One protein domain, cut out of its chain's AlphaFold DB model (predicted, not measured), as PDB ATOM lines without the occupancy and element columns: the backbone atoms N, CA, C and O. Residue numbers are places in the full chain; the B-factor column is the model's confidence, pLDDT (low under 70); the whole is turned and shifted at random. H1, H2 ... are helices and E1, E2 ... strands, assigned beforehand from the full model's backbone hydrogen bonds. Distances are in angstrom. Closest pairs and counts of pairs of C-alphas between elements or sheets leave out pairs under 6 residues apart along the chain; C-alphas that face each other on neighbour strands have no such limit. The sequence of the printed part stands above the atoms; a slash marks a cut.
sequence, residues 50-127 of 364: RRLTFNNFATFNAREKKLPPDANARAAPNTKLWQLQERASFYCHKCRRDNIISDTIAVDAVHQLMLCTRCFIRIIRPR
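AT A GLANCE: This is residues 50 to 127 of the 364 residues of an uncharacterized protein of Trypanosoma cruzi (strain CL Brener) (UniProt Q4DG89). A twisted four-stranded sheet whose two long strands, E2 and E3, bend sharply together, with helix H2 lying over E3 on one face of it. The short helix H1 only grazes the sheet, and a long link, residues 66 to 78, joins E1 to E2. The printed part has 78 residues with two named helices and four named strands, in the order H1, E1, E2, E3, E4, H2, and its class is mixed, helices and strands. The sheet's order is E1, E2, E3, E4, all antiparallel: a meander, each strand the antiparallel neighbour of the one before. The whole is compact, with a radius of gyration of the C-alphas of 11.8 A, and spans 35 by 25 by 21 A.

IN THESE COORDINATES: H1 is residues 57 to 60, with C-alpha 57 at (277.036, 234.853, 420.896). E1 follows at residues 63 to 65. E2 is residues 79 to 90, 16.2 A from first to last C-alpha, and bends by 126 degrees at residue 86. E3 is residues 100 to 108, 17.0 A long, and bends by 102 degrees at residue 103. E4 is residues 113 to 116, 10.1 A long. H2 is residues 117 to 124, 10.5 A long, and ends with C-alpha 124 at (287.998, 246.201, 404.991).

HOW THE PARTS SIT: The sheet is only just strongly twisted, its C-alphas lying up to 4.2 A off the best plane. E1 and E4 are its edge strands. E1 and E2 form a hairpin, with N 63 and O 83 2.8 A apart, within hydrogen-bond range. The hairpin of E2 and E3 has N 82 and O 105 at 2.8 A and, beyond the bends, N 90 and O 100 at 3.0 A. In the hairpin of E3 and E4, N 115 and O 106 are 2.8 A apart. H2 is on the sheet at a height of 9.1 A, over E3, and runs along the strands, at 7 degrees to E3 on the local plane. The closest C-alphas of E3 and H2 are those of Ile 105 and Thr 117, 5.8 A apart. E2 and H2 are near each other, with 7 pairs of C-alphas within 10 A. The closest C-alphas of H1 and E2 are those of Phe 60 and Leu 84, 6.0 A apart. H1 and H2 are apart. In H2 every O i to N i+4 pair is within hydrogen-bond range, while H1 is too short for such a pair.

THE WHOLE: The two C-alphas farthest apart, those of Arg 50 and Arg 127, are 35.7 A apart. The printed part has no cut. The link from E1 to E2, 13 residues, is long. The mean pLDDT of the printed part is 90.7, and no printed residue is under 70.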
ATOM      1  N   ARG A  50     266.090 234.467 416.131       90.00
ATOM      2  CA  ARG A  50     266.625 234.690 417.483       90.00
ATOM      3  C   ARG A  50     267.542 235.919 417.496       90.00
ATOM      4  O   ARG A  50     268.300 236.148 416.550       90.00
ATOM      5  N   ARG A  51     267.443 236.732 418.551       91.87
ATOM      6  CA  ARG A  51     268.269 237.932 418.714       91.87
ATOM      7  C   ARG A  51     269.657 237.552 419.213       91.87
ATOM      8  O   ARG A  51     269.785 236.888 420.239       91.87
ATOM      9  N   LEU A  52     270.679 237.998 418.497       92.66
ATOM     10  CA  LEU A  52     272.077 237.826 418.856       92.66
ATOM     11  C   LEU A  52     272.576 239.083 419.581       92.66
ATOM     12  O   LEU A  52     272.436 240.209 419.100       92.66
ATOM     13  N   THR A  53     273.159 238.859 420.751       91.34
ATOM     14  CA  THR A  53     273.844 239.825 421.607       91.34
ATOM     15  C   THR A  53     275.271 239.342 421.859       91.34
ATOM     16  O   THR A  53     275.623 238.201 421.562       91.34
ATOM     17  N   PHE A  54     276.115 240.200 422.431       88.03
ATOM     18  CA  PHE A  54     277.470 239.795 422.809       88.03
ATOM     19  C   PHE A  54     277.492 238.636 423.802       88.03
ATOM     20  O   PHE A  54     278.281 237.710 423.640       88.03
ATOM     21  N   ASN A  55     276.591 238.644 424.782       86.26
ATOM     22  CA  ASN A  55     276.640 237.655 425.856       86.26
ATOM     23  C   ASN A  55     276.038 236.305 425.441       86.26
ATOM     24  O   ASN A  55     276.360 235.290 426.047       86.26
ATOM     25  N   ASN A  56     275.179 236.265 424.415       90.39
ATOM     26  CA  ASN A  56     274.613 235.011 423.908       90.39
ATOM     27  C   ASN A  56     275.285 234.514 422.616       90.39
ATOM     28  O   ASN A  56     274.849 233.501 422.064       90.39
ATOM     29  N   PHE A  57     276.347 235.180 422.148       91.00
ATOM     30  CA  PHE A  57     277.036 234.853 420.896       91.00
ATOM     31  C   PHE A  57     277.465 233.380 420.823       91.00
ATOM     32  O   PHE A  57     277.294 232.732 419.790       91.00
ATOM     33  N   ALA A  58     277.944 232.829 421.944       88.78
ATOM     34  CA  ALA A  58     278.366 231.433 422.055       88.78
ATOM     35  C   ALA A  58     277.247 230.425 421.722       88.78
ATOM     36  O   ALA A  58     277.527 229.326 421.255       88.78
ATOM     37  N   THR A  59     275.976 230.803 421.889       89.84
ATOM     38  CA  THR A  59     274.824 229.909 421.665       89.84
ATOM     39  C   THR A  59     274.459 229.707 420.188       89.84
ATOM     40  O   THR A  59     273.609 228.874 419.884       89.84
ATOM     41  N   PHE A  60     275.069 230.458 419.262       89.36
ATOM     42  CA  PHE A  60     274.718 230.449 417.832       89.36
ATOM     43  C   PHE A  60     275.614 229.554 416.953       89.36
ATOM     44  O   PHE A  60     275.499 229.608 415.724       89.36
ATOM     45  N   ASN A  61     276.500 228.740 417.546       88.46
ATOM     46  CA  ASN A  61     277.411 227.829 416.831       88.46
ATOM     47  C   ASN A  61     278.096 228.502 415.624       88.46
ATOM     48  O   ASN A  61     277.989 228.057 414.477       88.46
ATOM     49  N   ALA A  62     278.752 229.634 415.871       92.01
ATOM     50  CA  ALA A  62     279.335 230.455 414.820       92.01
ATOM     51  C   ALA A  62     280.661 229.873 414.301       92.01
ATOM     52  O   ALA A  62     281.514 229.443 415.075       92.01
ATOM     53  N   ARG A  63     280.877 229.930 412.981       93.54
ATOM     54  CA  ARG A  63     282.161 229.607 412.337       93.54
ATOM     55  C   ARG A  63     282.865 230.865 411.842       93.54
ATOM     56  O   ARG A  63     282.240 231.707 411.193       93.54
ATOM     57  N   GLU A  64     284.164 230.984 412.101       94.27
ATOM     58  CA  GLU A  64     284.977 232.092 411.594       94.27
ATOM     59  C   GLU A  64     285.156 231.960 410.070       94.27
ATOM     60  O   GLU A  64     285.569 230.920 409.551       94.27
ATOM     61  N   LYS A  65     284.815 233.015 409.327       91.68
ATOM     62  CA  LYS A  65     285.039 233.132 407.885       91.68
ATOM     63  C   LYS A  65     286.363 233.834 407.630       91.68
ATOM     64  O   LYS A  65     286.570 234.960 408.076       91.68
ATOM     65  N   LYS A  66     287.214 233.203 406.818       88.66
ATOM     66  CA  LYS A  66     288.439 233.831 406.315       88.66
ATOM     67  C   LYS A  66     288.088 235.051 405.459       88.66
ATOM     68  O   LYS A  66     287.161 234.996 404.648       88.66
ATOM     69  N   LEU A  67     288.827 236.138 405.655       87.38
ATOM     70  CA  LEU A  67     288.721 237.322 404.808       87.38
ATOM     71  C   LEU A  67     289.380 237.055 403.444       87.38
ATOM     72  O   LEU A  67     290.313 236.250 403.371       87.38
ATOM     73  N   PRO A  68     288.922 237.722 402.371       82.46
ATOM     74  CA  PRO A  68     289.627 237.723 401.094       82.46
ATOM     75  C   PRO A  68     291.092 238.175 401.251       82.46
ATOM     76  O   PRO A  68     291.370 239.026 402.099       82.46
ATOM     77  N   PRO A  69     292.034 237.642 400.449       80.93
ATOM     78  CA  PRO A  69     293.461 237.959 400.573       80.93
ATOM     79  C   PRO A  69     293.783 239.433 400.280       80.93
ATOM     80  O   PRO A  69     294.780 239.955 400.769       80.93
ATOM     81  N   ASP A  70     292.939 240.114 399.505       82.70
ATOM     82  CA  ASP A  70     293.040 241.535 399.169       82.70
ATOM     83  C   ASP A  70     292.400 242.459 400.222       82.70
ATOM     84  O   ASP A  70     292.506 243.685 400.125       82.70
ATOM     85  N   ALA A  71     291.733 241.905 401.240       84.99
ATOM     86  CA  ALA A  71     291.087 242.695 402.276       84.99
ATOM     87  C   ALA A  71     292.112 243.492 403.099       84.99
ATOM     88  O   ALA A  71     293.133 242.977 403.557       84.99
ATOM     89  N   ASN A  72     291.800 244.761 403.368       87.32
ATOM     90  CA  ASN A  72     292.598 245.616 404.237       87.32
ATOM     91  C   ASN A  72     292.358 245.261 405.715       87.32
ATOM     92  O   ASN A  72     291.685 245.993 406.443       87.32
ATOM     93  N   ALA A  73     292.922 244.137 406.165       84.85
ATOM     94  CA  ALA A  73     292.814 243.668 407.547       84.85
ATOM     95  C   ALA A  73     293.366 244.684 408.567       84.85
ATOM     96  O   ALA A  73     292.883 244.759 409.694       84.85
ATOM     97  N   ARG A  74     294.311 245.545 408.156       86.33
ATOM     98  CA  ARG A  74     294.867 246.611 409.009       86.33
ATOM     99  C   ARG A  74     293.829 247.659 409.424       86.33
ATOM    100  O   ARG A  74     294.036 248.340 410.418       86.33
ATOM    101  N   ALA A  75     292.729 247.808 408.680       86.74
ATOM    102  CA  ALA A  75     291.663 248.750 409.029       86.74
ATOM    103  C   ALA A  75     290.760 248.259 410.173       86.74
ATOM    104  O   ALA A  75     290.036 249.065 410.754       86.74
ATOM    105  N   ALA A  76     290.764 246.957 410.468       87.45
ATOM    106  CA  ALA A  76     289.931 246.348 411.501       87.45
ATOM    107  C   ALA A  76     290.658 245.137 412.124       87.45
ATOM    108  O   ALA A  76     290.239 244.000 411.905       87.45
ATOM    109  N   PRO A  77     291.758 245.363 412.869       87.85
ATOM    110  CA  PRO A  77     292.649 244.289 413.315       87.85
ATOM    111  C   PRO A  77     291.973 243.292 414.267       87.85
ATOM    112  O   PRO A  77     292.263 242.102 414.216       87.85
ATOM    113  N   ASN A  78     291.036 243.764 415.094       91.32
ATOM    114  CA  ASN A  78     290.359 242.956 416.113       91.32
ATOM    115  C   ASN A  78     289.012 242.386 415.638       91.32
ATOM    116  O   ASN A  78     288.372 241.608 416.345       91.32
ATOM    117  N   THR A  79     288.551 242.777 414.446       92.97
ATOM    118  CA  THR A  79     287.227 242.399 413.953       92.97
ATOM    119  C   THR A  79     287.301 241.134 413.104       92.97
ATOM    120  O   THR A  79     287.912 241.117 412.034       92.97
ATOM    121  N   LYS A  80     286.588 240.092 413.529       93.65
ATOM    122  CA  LYS A  80     286.469 238.822 412.802       93.65
ATOM    123  C   LYS A  80     285.110 238.700 412.126       93.65
ATOM    124  O   LYS A  80     284.098 239.160 412.657       93.65
ATOM    125  N   LEU A  81     285.072 238.068 410.953       94.82
ATOM    126  CA  LEU A  81     283.822 237.765 410.258       94.82
ATOM    127  C   LEU A  81     283.336 236.375 410.667       94.82
ATOM    128  O   LEU A  81     284.054 235.395 410.515       94.82
ATOM    129  N   TRP A  82     282.095 236.281 411.119       95.88
ATOM    130  CA  TRP A  82     281.473 235.044 411.570       95.88
ATOM    131  C   TRP A  82     280.284 234.684 410.685       95.88
ATOM    132  O   TRP A  82     279.552 235.556 410.203       95.88
ATOM    133  N   GLN A  83     280.086 233.388 410.466       95.28
ATOM    134  CA  GLN A  83     278.859 232.840 409.905       95.28
ATOM    135  C   GLN A  83     278.152 231.974 410.939       95.28
ATOM    136  O   GLN A  83     278.737 231.051 411.494       95.28
ATOM    137  N   LEU A  84     276.885 232.281 411.155       93.98
ATOM    138  CA  LEU A  84     275.972 231.593 412.048       93.98
ATOM    139  C   LEU A  84     275.326 230.416 411.302       93.98
ATOM    140  O   LEU A  84     275.168 230.467 410.078       93.98
ATOM    141  N   GLN A  85     274.954 229.357 412.023       92.00
ATOM    142  CA  GLN A  85     274.206 228.235 411.434       92.00
ATOM    143  C   GLN A  85     272.773 228.636 411.062       92.00
ATOM    144  O   GLN A  85     272.241 228.192 410.045       92.00
ATOM    145  N   GLU A  86     272.176 229.518 411.860       91.95
ATOM    146  CA  GLU A  86     270.850 230.085 411.649       91.95
ATOM    147  C   GLU A  86     270.928 231.593 411.385       91.95
ATOM    148  O   GLU A  86     271.886 232.270 411.759       91.95
ATOM    149  N   ARG A  87     269.908 232.156 410.729       93.62
ATOM    150  CA  ARG A  87     269.797 233.617 410.620       93.62
ATOM    151  C   ARG A  87     269.468 234.167 412.003       93.62
ATOM    152  O   ARG A  87     268.518 233.700 412.623       93.62
ATOM    153  N   ALA A  88     270.185 235.196 412.432       93.34
ATOM    154  CA  ALA A  88     269.915 235.897 413.681       93.34
ATOM    155  C   ALA A  88     269.547 237.357 413.413       93.34
ATOM    156  O   ALA A  88     269.919 237.923 412.378       93.34
ATOM    157  N   SER A  89     268.810 237.964 414.341       93.53
ATOM    158  CA  SER A  89     268.559 239.405 414.362       93.53
ATOM    159  C   SER A  89     269.574 240.098 415.274       93.53
ATOM    160  O   SER A  89     269.842 239.627 416.371       93.53
ATOM    161  N   PHE A  90     270.177 241.202 414.838       93.70
ATOM    162  CA  PHE A  90     271.145 241.939 415.662       93.70
ATOM    163  C   PHE A  90     271.184 243.432 415.332       93.70
ATOM    164  O   PHE A  90     270.660 243.886 414.308       93.70
ATOM    165  N   TYR A  91     271.854 244.190 416.197       92.61
ATOM    166  CA  TYR A  91     272.121 245.615 416.032       92.61
ATOM    167  C   TYR A  91     273.512 245.863 415.437       92.61
ATOM    168  O   TYR A  91     274.510 245.299 415.888       92.61
ATOM    169  N   CYS A  92     273.600 246.740 414.434       94.27
ATOM    170  CA  CYS A  92     274.883 247.173 413.880       94.27
ATOM    171  C   CYS A  92     275.308 248.529 414.443       94.27
ATOM    172  O   CYS A  92     274.669 249.550 414.183       94.27
ATOM    173  N   HIS A  93     276.477 248.560 415.079       92.06
ATOM    174  CA  HIS A  93     277.036 249.755 415.713       92.06
ATOM    175  C   HIS A  93     277.364 250.869 414.713       92.06
ATOM    176  O   HIS A  93     277.234 252.048 415.031       92.06
ATOM    177  N   LYS A  94     277.743 250.521 413.476       91.91
ATOM    178  CA  LYS A  94     278.149 251.509 412.463       91.91
ATOM    179  C   LYS A  94     276.982 252.156 411.727       91.91
ATOM    180  O   LYS A  94     277.034 253.351 411.469       91.91
ATOM    181  N   CYS A  95     275.962 251.391 411.327       92.36
ATOM    182  CA  CYS A  95     274.784 251.972 410.666       92.36
ATOM    183  C   CYS A  95     273.641 252.304 411.628       92.36
ATOM    184  O   CYS A  95     272.629 252.814 411.159       92.36
ATOM    185  N   ARG A  96     273.793 252.004 412.928       90.09
ATOM    186  CA  ARG A  96     272.799 252.249 413.984       90.09
ATOM    187  C   ARG A  96     271.437 251.603 413.722       90.09
ATOM    188  O   ARG A  96     270.445 252.003 414.314       90.09
ATOM    189  N   ARG A  97     271.381 250.607 412.830       89.11
ATOM    190  CA  ARG A  97     270.152 249.871 412.527       89.11
ATOM    191  C   ARG A  97     270.048 248.659 413.433       89.11
ATOM    192  O   ARG A  97     270.971 247.841 413.471       89.11
ATOM    193  N   ASP A  98     268.909 248.550 414.094       87.19
ATOM    194  CA  ASP A  98     268.508 247.367 414.841       87.19
ATOM    195  C   ASP A  98     267.751 246.353 413.957       87.19
ATOM    196  O   ASP A  98     267.355 246.665 412.830       87.19
ATOM    197  N   ASN A  99     267.546 245.135 414.467       88.64
ATOM    198  CA  ASN A  99     266.799 244.052 413.817       88.64
ATOM    199  C   ASN A  99     267.338 243.665 412.429       88.64
ATOM    200  O   ASN A  99     266.583 243.282 411.531       88.64
ATOM    201  N   ILE A 100     268.653 243.748 412.225       91.80
ATOM    202  CA  ILE A 100     269.284 243.272 410.994       91.80
ATOM    203  C   ILE A 100     269.264 241.749 411.007       91.80
ATOM    204  O   ILE A 100     269.895 241.137 411.860       91.80
ATOM    205  N   ILE A 101     268.576 241.143 410.038       93.84
ATOM    206  CA  ILE A 101     268.475 239.685 409.922       93.84
ATOM    207  C   ILE A 101     269.527 239.162 408.941       93.84
ATOM    208  O   ILE A 101     269.377 239.321 407.723       93.84
ATOM    209  N   SER A 102     270.556 238.486 409.447       94.32
ATOM    210  CA  SER A 102     271.639 237.915 408.634       94.32
ATOM    211  C   SER A 102     272.198 236.641 409.273       94.32
ATOM    212  O   SER A 102     272.144 236.470 410.485       94.32
ATOM    213  N   ASP A 103     272.723 235.739 408.446       94.10
ATOM    214  CA  ASP A 103     273.533 234.580 408.856       94.10
ATOM    215  C   ASP A 103     275.027 234.942 408.968       94.10
ATOM    216  O   ASP A 103     275.853 234.120 409.340       94.10
ATOM    217  N   THR A 104     275.402 236.167 408.597       94.92
ATOM    218  CA  THR A 104     276.778 236.667 408.643       94.92
ATOM    219  C   THR A 104     276.861 237.970 409.418       94.92
ATOM    220  O   THR A 104     276.056 238.886 409.204       94.92
ATOM    221  N   ILE A 105     277.853 238.058 410.298       95.58
ATOM    222  CA  ILE A 105     278.078 239.192 411.191       95.58
ATOM    223  C   ILE A 105     279.577 239.382 411.404       95.58
ATOM    224  O   ILE A 105     280.324 238.411 411.476       95.58
ATOM    225  N   ALA A 106     280.029 240.627 411.481       96.00
ATOM    226  CA  ALA A 106     281.392 240.935 411.887       96.00
ATOM    227  C   ALA A 106     281.392 241.378 413.351       96.00
ATOM    228  O   ALA A 106     280.582 242.221 413.738       96.00
ATOM    229  N   VAL A 107     282.273 240.785 414.151       95.53
ATOM    230  CA  VAL A 107     282.320 240.968 415.601       95.53
ATOM    231  C   VAL A 107     283.724 241.385 415.997       95.53
ATOM    232  O   VAL A 107     284.696 240.698 415.685       95.53
ATOM    233  N   ASP A 108     283.808 242.518 416.681       94.24
ATOM    234  CA  ASP A 108     284.988 242.957 417.408       94.24
ATOM    235  C   ASP A 108     284.785 242.628 418.887       94.24
ATOM    236  O   ASP A 108     283.950 243.242 419.555       94.24
ATOM    237  N   ALA A 109     285.498 241.616 419.377       90.64
ATOM    238  CA  ALA A 109     285.366 241.161 420.756       90.64
ATOM    239  C   ALA A 109     286.000 242.142 421.756       90.64
ATOM    240  O   ALA A 109     285.523 242.246 422.881       90.64
ATOM    241  N   VAL A 110     287.035 242.881 421.339       91.52
ATOM    242  CA  VAL A 110     287.787 243.799 422.209       91.52
ATOM    243  C   VAL A 110     286.947 245.027 422.527       91.52
ATOM    244  O   VAL A 110     286.825 245.428 423.679       91.52
ATOM    245  N   HIS A 111     286.330 245.607 421.499       90.77
ATOM    246  CA  HIS A 111     285.509 246.808 421.651       90.77
ATOM    247  C   HIS A 111     284.019 246.505 421.844       90.77
ATOM    248  O   HIS A 111     283.217 247.435 421.910       90.77
ATOM    249  N   GLN A 112     283.644 245.221 421.885       90.17
ATOM    250  CA  GLN A 112     282.256 244.758 421.912       90.17
ATOM    251  C   GLN A 112     281.405 245.437 420.822       90.17
ATOM    252  O   GLN A 112     280.323 245.968 421.073       90.17
ATOM    253  N   LEU A 113     281.889 245.414 419.571       92.49
ATOM    254  CA  LEU A 113     281.186 245.995 418.419       92.49
ATOM    255  C   LEU A 113     280.696 244.935 417.430       92.49
ATOM    256  O   LEU A 113     281.465 244.169 416.856       92.49
ATOM    257  N   MET A 114     279.384 244.910 417.206       94.23
ATOM    258  CA  MET A 114     278.743 244.116 416.157       94.23
ATOM    259  C   MET A 114     278.502 244.971 414.919       94.23
ATOM    260  O   MET A 114     277.920 246.059 414.999       94.23
ATOM    261  N   LEU A 115     278.905 244.462 413.759       95.47
ATOM    262  CA  LEU A 115     278.803 245.126 412.469       95.47
ATOM    263  C   LEU A 115     278.071 244.235 411.466       95.47
ATOM    264  O   LEU A 115     278.385 243.060 411.282       95.47
ATOM    265  N   CYS A 116     277.120 244.819 410.737       95.01
ATOM    266  CA  CYS A 116     276.525 244.131 409.599       95.01
ATOM    267  C   CYS A 116     277.539 244.000 408.458       95.01
ATOM    268  O   CYS A 116     278.421 244.845 408.279       95.01
ATOM    269  N   THR A 117     277.356 242.985 407.618       93.38
ATOM    270  CA  THR A 117     278.275 242.654 406.522       93.38
ATOM    271  C   THR A 117     278.521 243.840 405.581       93.38
ATOM    272  O   THR A 117     279.648 244.084 405.164       93.38
ATOM    273  N   ARG A 118     277.493 244.662 405.311       93.16
ATOM    274  CA  ARG A 118     277.628 245.888 404.499       93.16
ATOM    275  C   ARG A 118     278.560 246.921 405.133       93.16
ATOM    276  O   ARG A 118     279.342 247.555 404.429       93.16
ATOM    277  N   CYS A 119     278.442 247.128 406.442       94.06
ATOM    278  CA  CYS A 119     279.276 248.075 407.172       94.06
ATOM    279  C   CYS A 119     280.711 247.580 407.276       94.06
ATOM    280  O   CYS A 119     281.621 248.372 407.054       94.06
ATOM    281  N   PHE A 120     280.891 246.291 407.551       94.18
ATOM    282  CA  PHE A 120     282.205 245.677 407.655       94.18
ATOM    283  C   PHE A 120     282.967 245.706 406.327       94.18
ATOM    284  O   PHE A 120     284.089 246.197 406.291       94.18
ATOM    285  N   ILE A 121     282.333 245.326 405.209       90.23
ATOM    286  CA  ILE A 121     282.961 245.383 403.874       90.23
ATOM    287  C   ILE A 121     283.454 246.790 403.541       90.23
ATOM    288  O   ILE A 121     284.521 246.943 402.962       90.23
ATOM    289  N   ARG A 122     282.709 247.835 403.918       90.40
ATOM    290  CA  ARG A 122     283.150 249.222 403.696       90.40
ATOM    291  C   ARG A 122     284.422 249.581 404.471       90.40
ATOM    292  O   ARG A 122     285.105 250.498 404.040       90.40
ATOM    293  N   ILE A 123     284.710 248.910 405.587       89.77
ATOM    294  CA  ILE A 123     285.921 249.126 406.394       89.77
ATOM    295  C   ILE A 123     287.104 248.364 405.787       89.77
ATOM    296  O   ILE A 123     288.158 248.951 405.573       89.77
ATOM    297  N   ILE A 124     286.916 247.079 405.471       90.21
ATOM    298  CA  ILE A 124     287.998 246.201 404.991       90.21
ATOM    299  C   ILE A 124     288.263 246.295 403.485       90.21
ATOM    300  O   ILE A 124     289.144 245.612 402.970       90.21
ATOM    301  N   ARG A 125     287.486 247.093 402.747       85.23
ATOM    302  CA  ARG A 125     287.656 247.261 401.302       85.23
ATOM    303  C   ARG A 125     289.105 247.686 400.980       85.23
ATOM    304  O   ARG A 125     289.608 248.610 401.626       85.23
ATOM    305  N   PRO A 126     289.767 247.064 399.982       77.99
ATOM    306  CA  PRO A 126     291.110 247.457 399.573       77.99
ATOM    307  C   PRO A 126     291.150 248.936 399.174       77.99
ATOM    308  O   PRO A 126     290.234 249.425 398.508       77.99
ATOM    309  N   ARG A 127     292.226 249.656 399.517       70.32
ATOM    310  CA  ARG A 127     292.412 251.056 399.076       70.32
ATOM    311  C   ARG A 127     292.532 251.178 397.552       70.32
ATOM    312  O   ARG A 127     292.195 252.219 397.000       70.32
TER     313      ARG A 127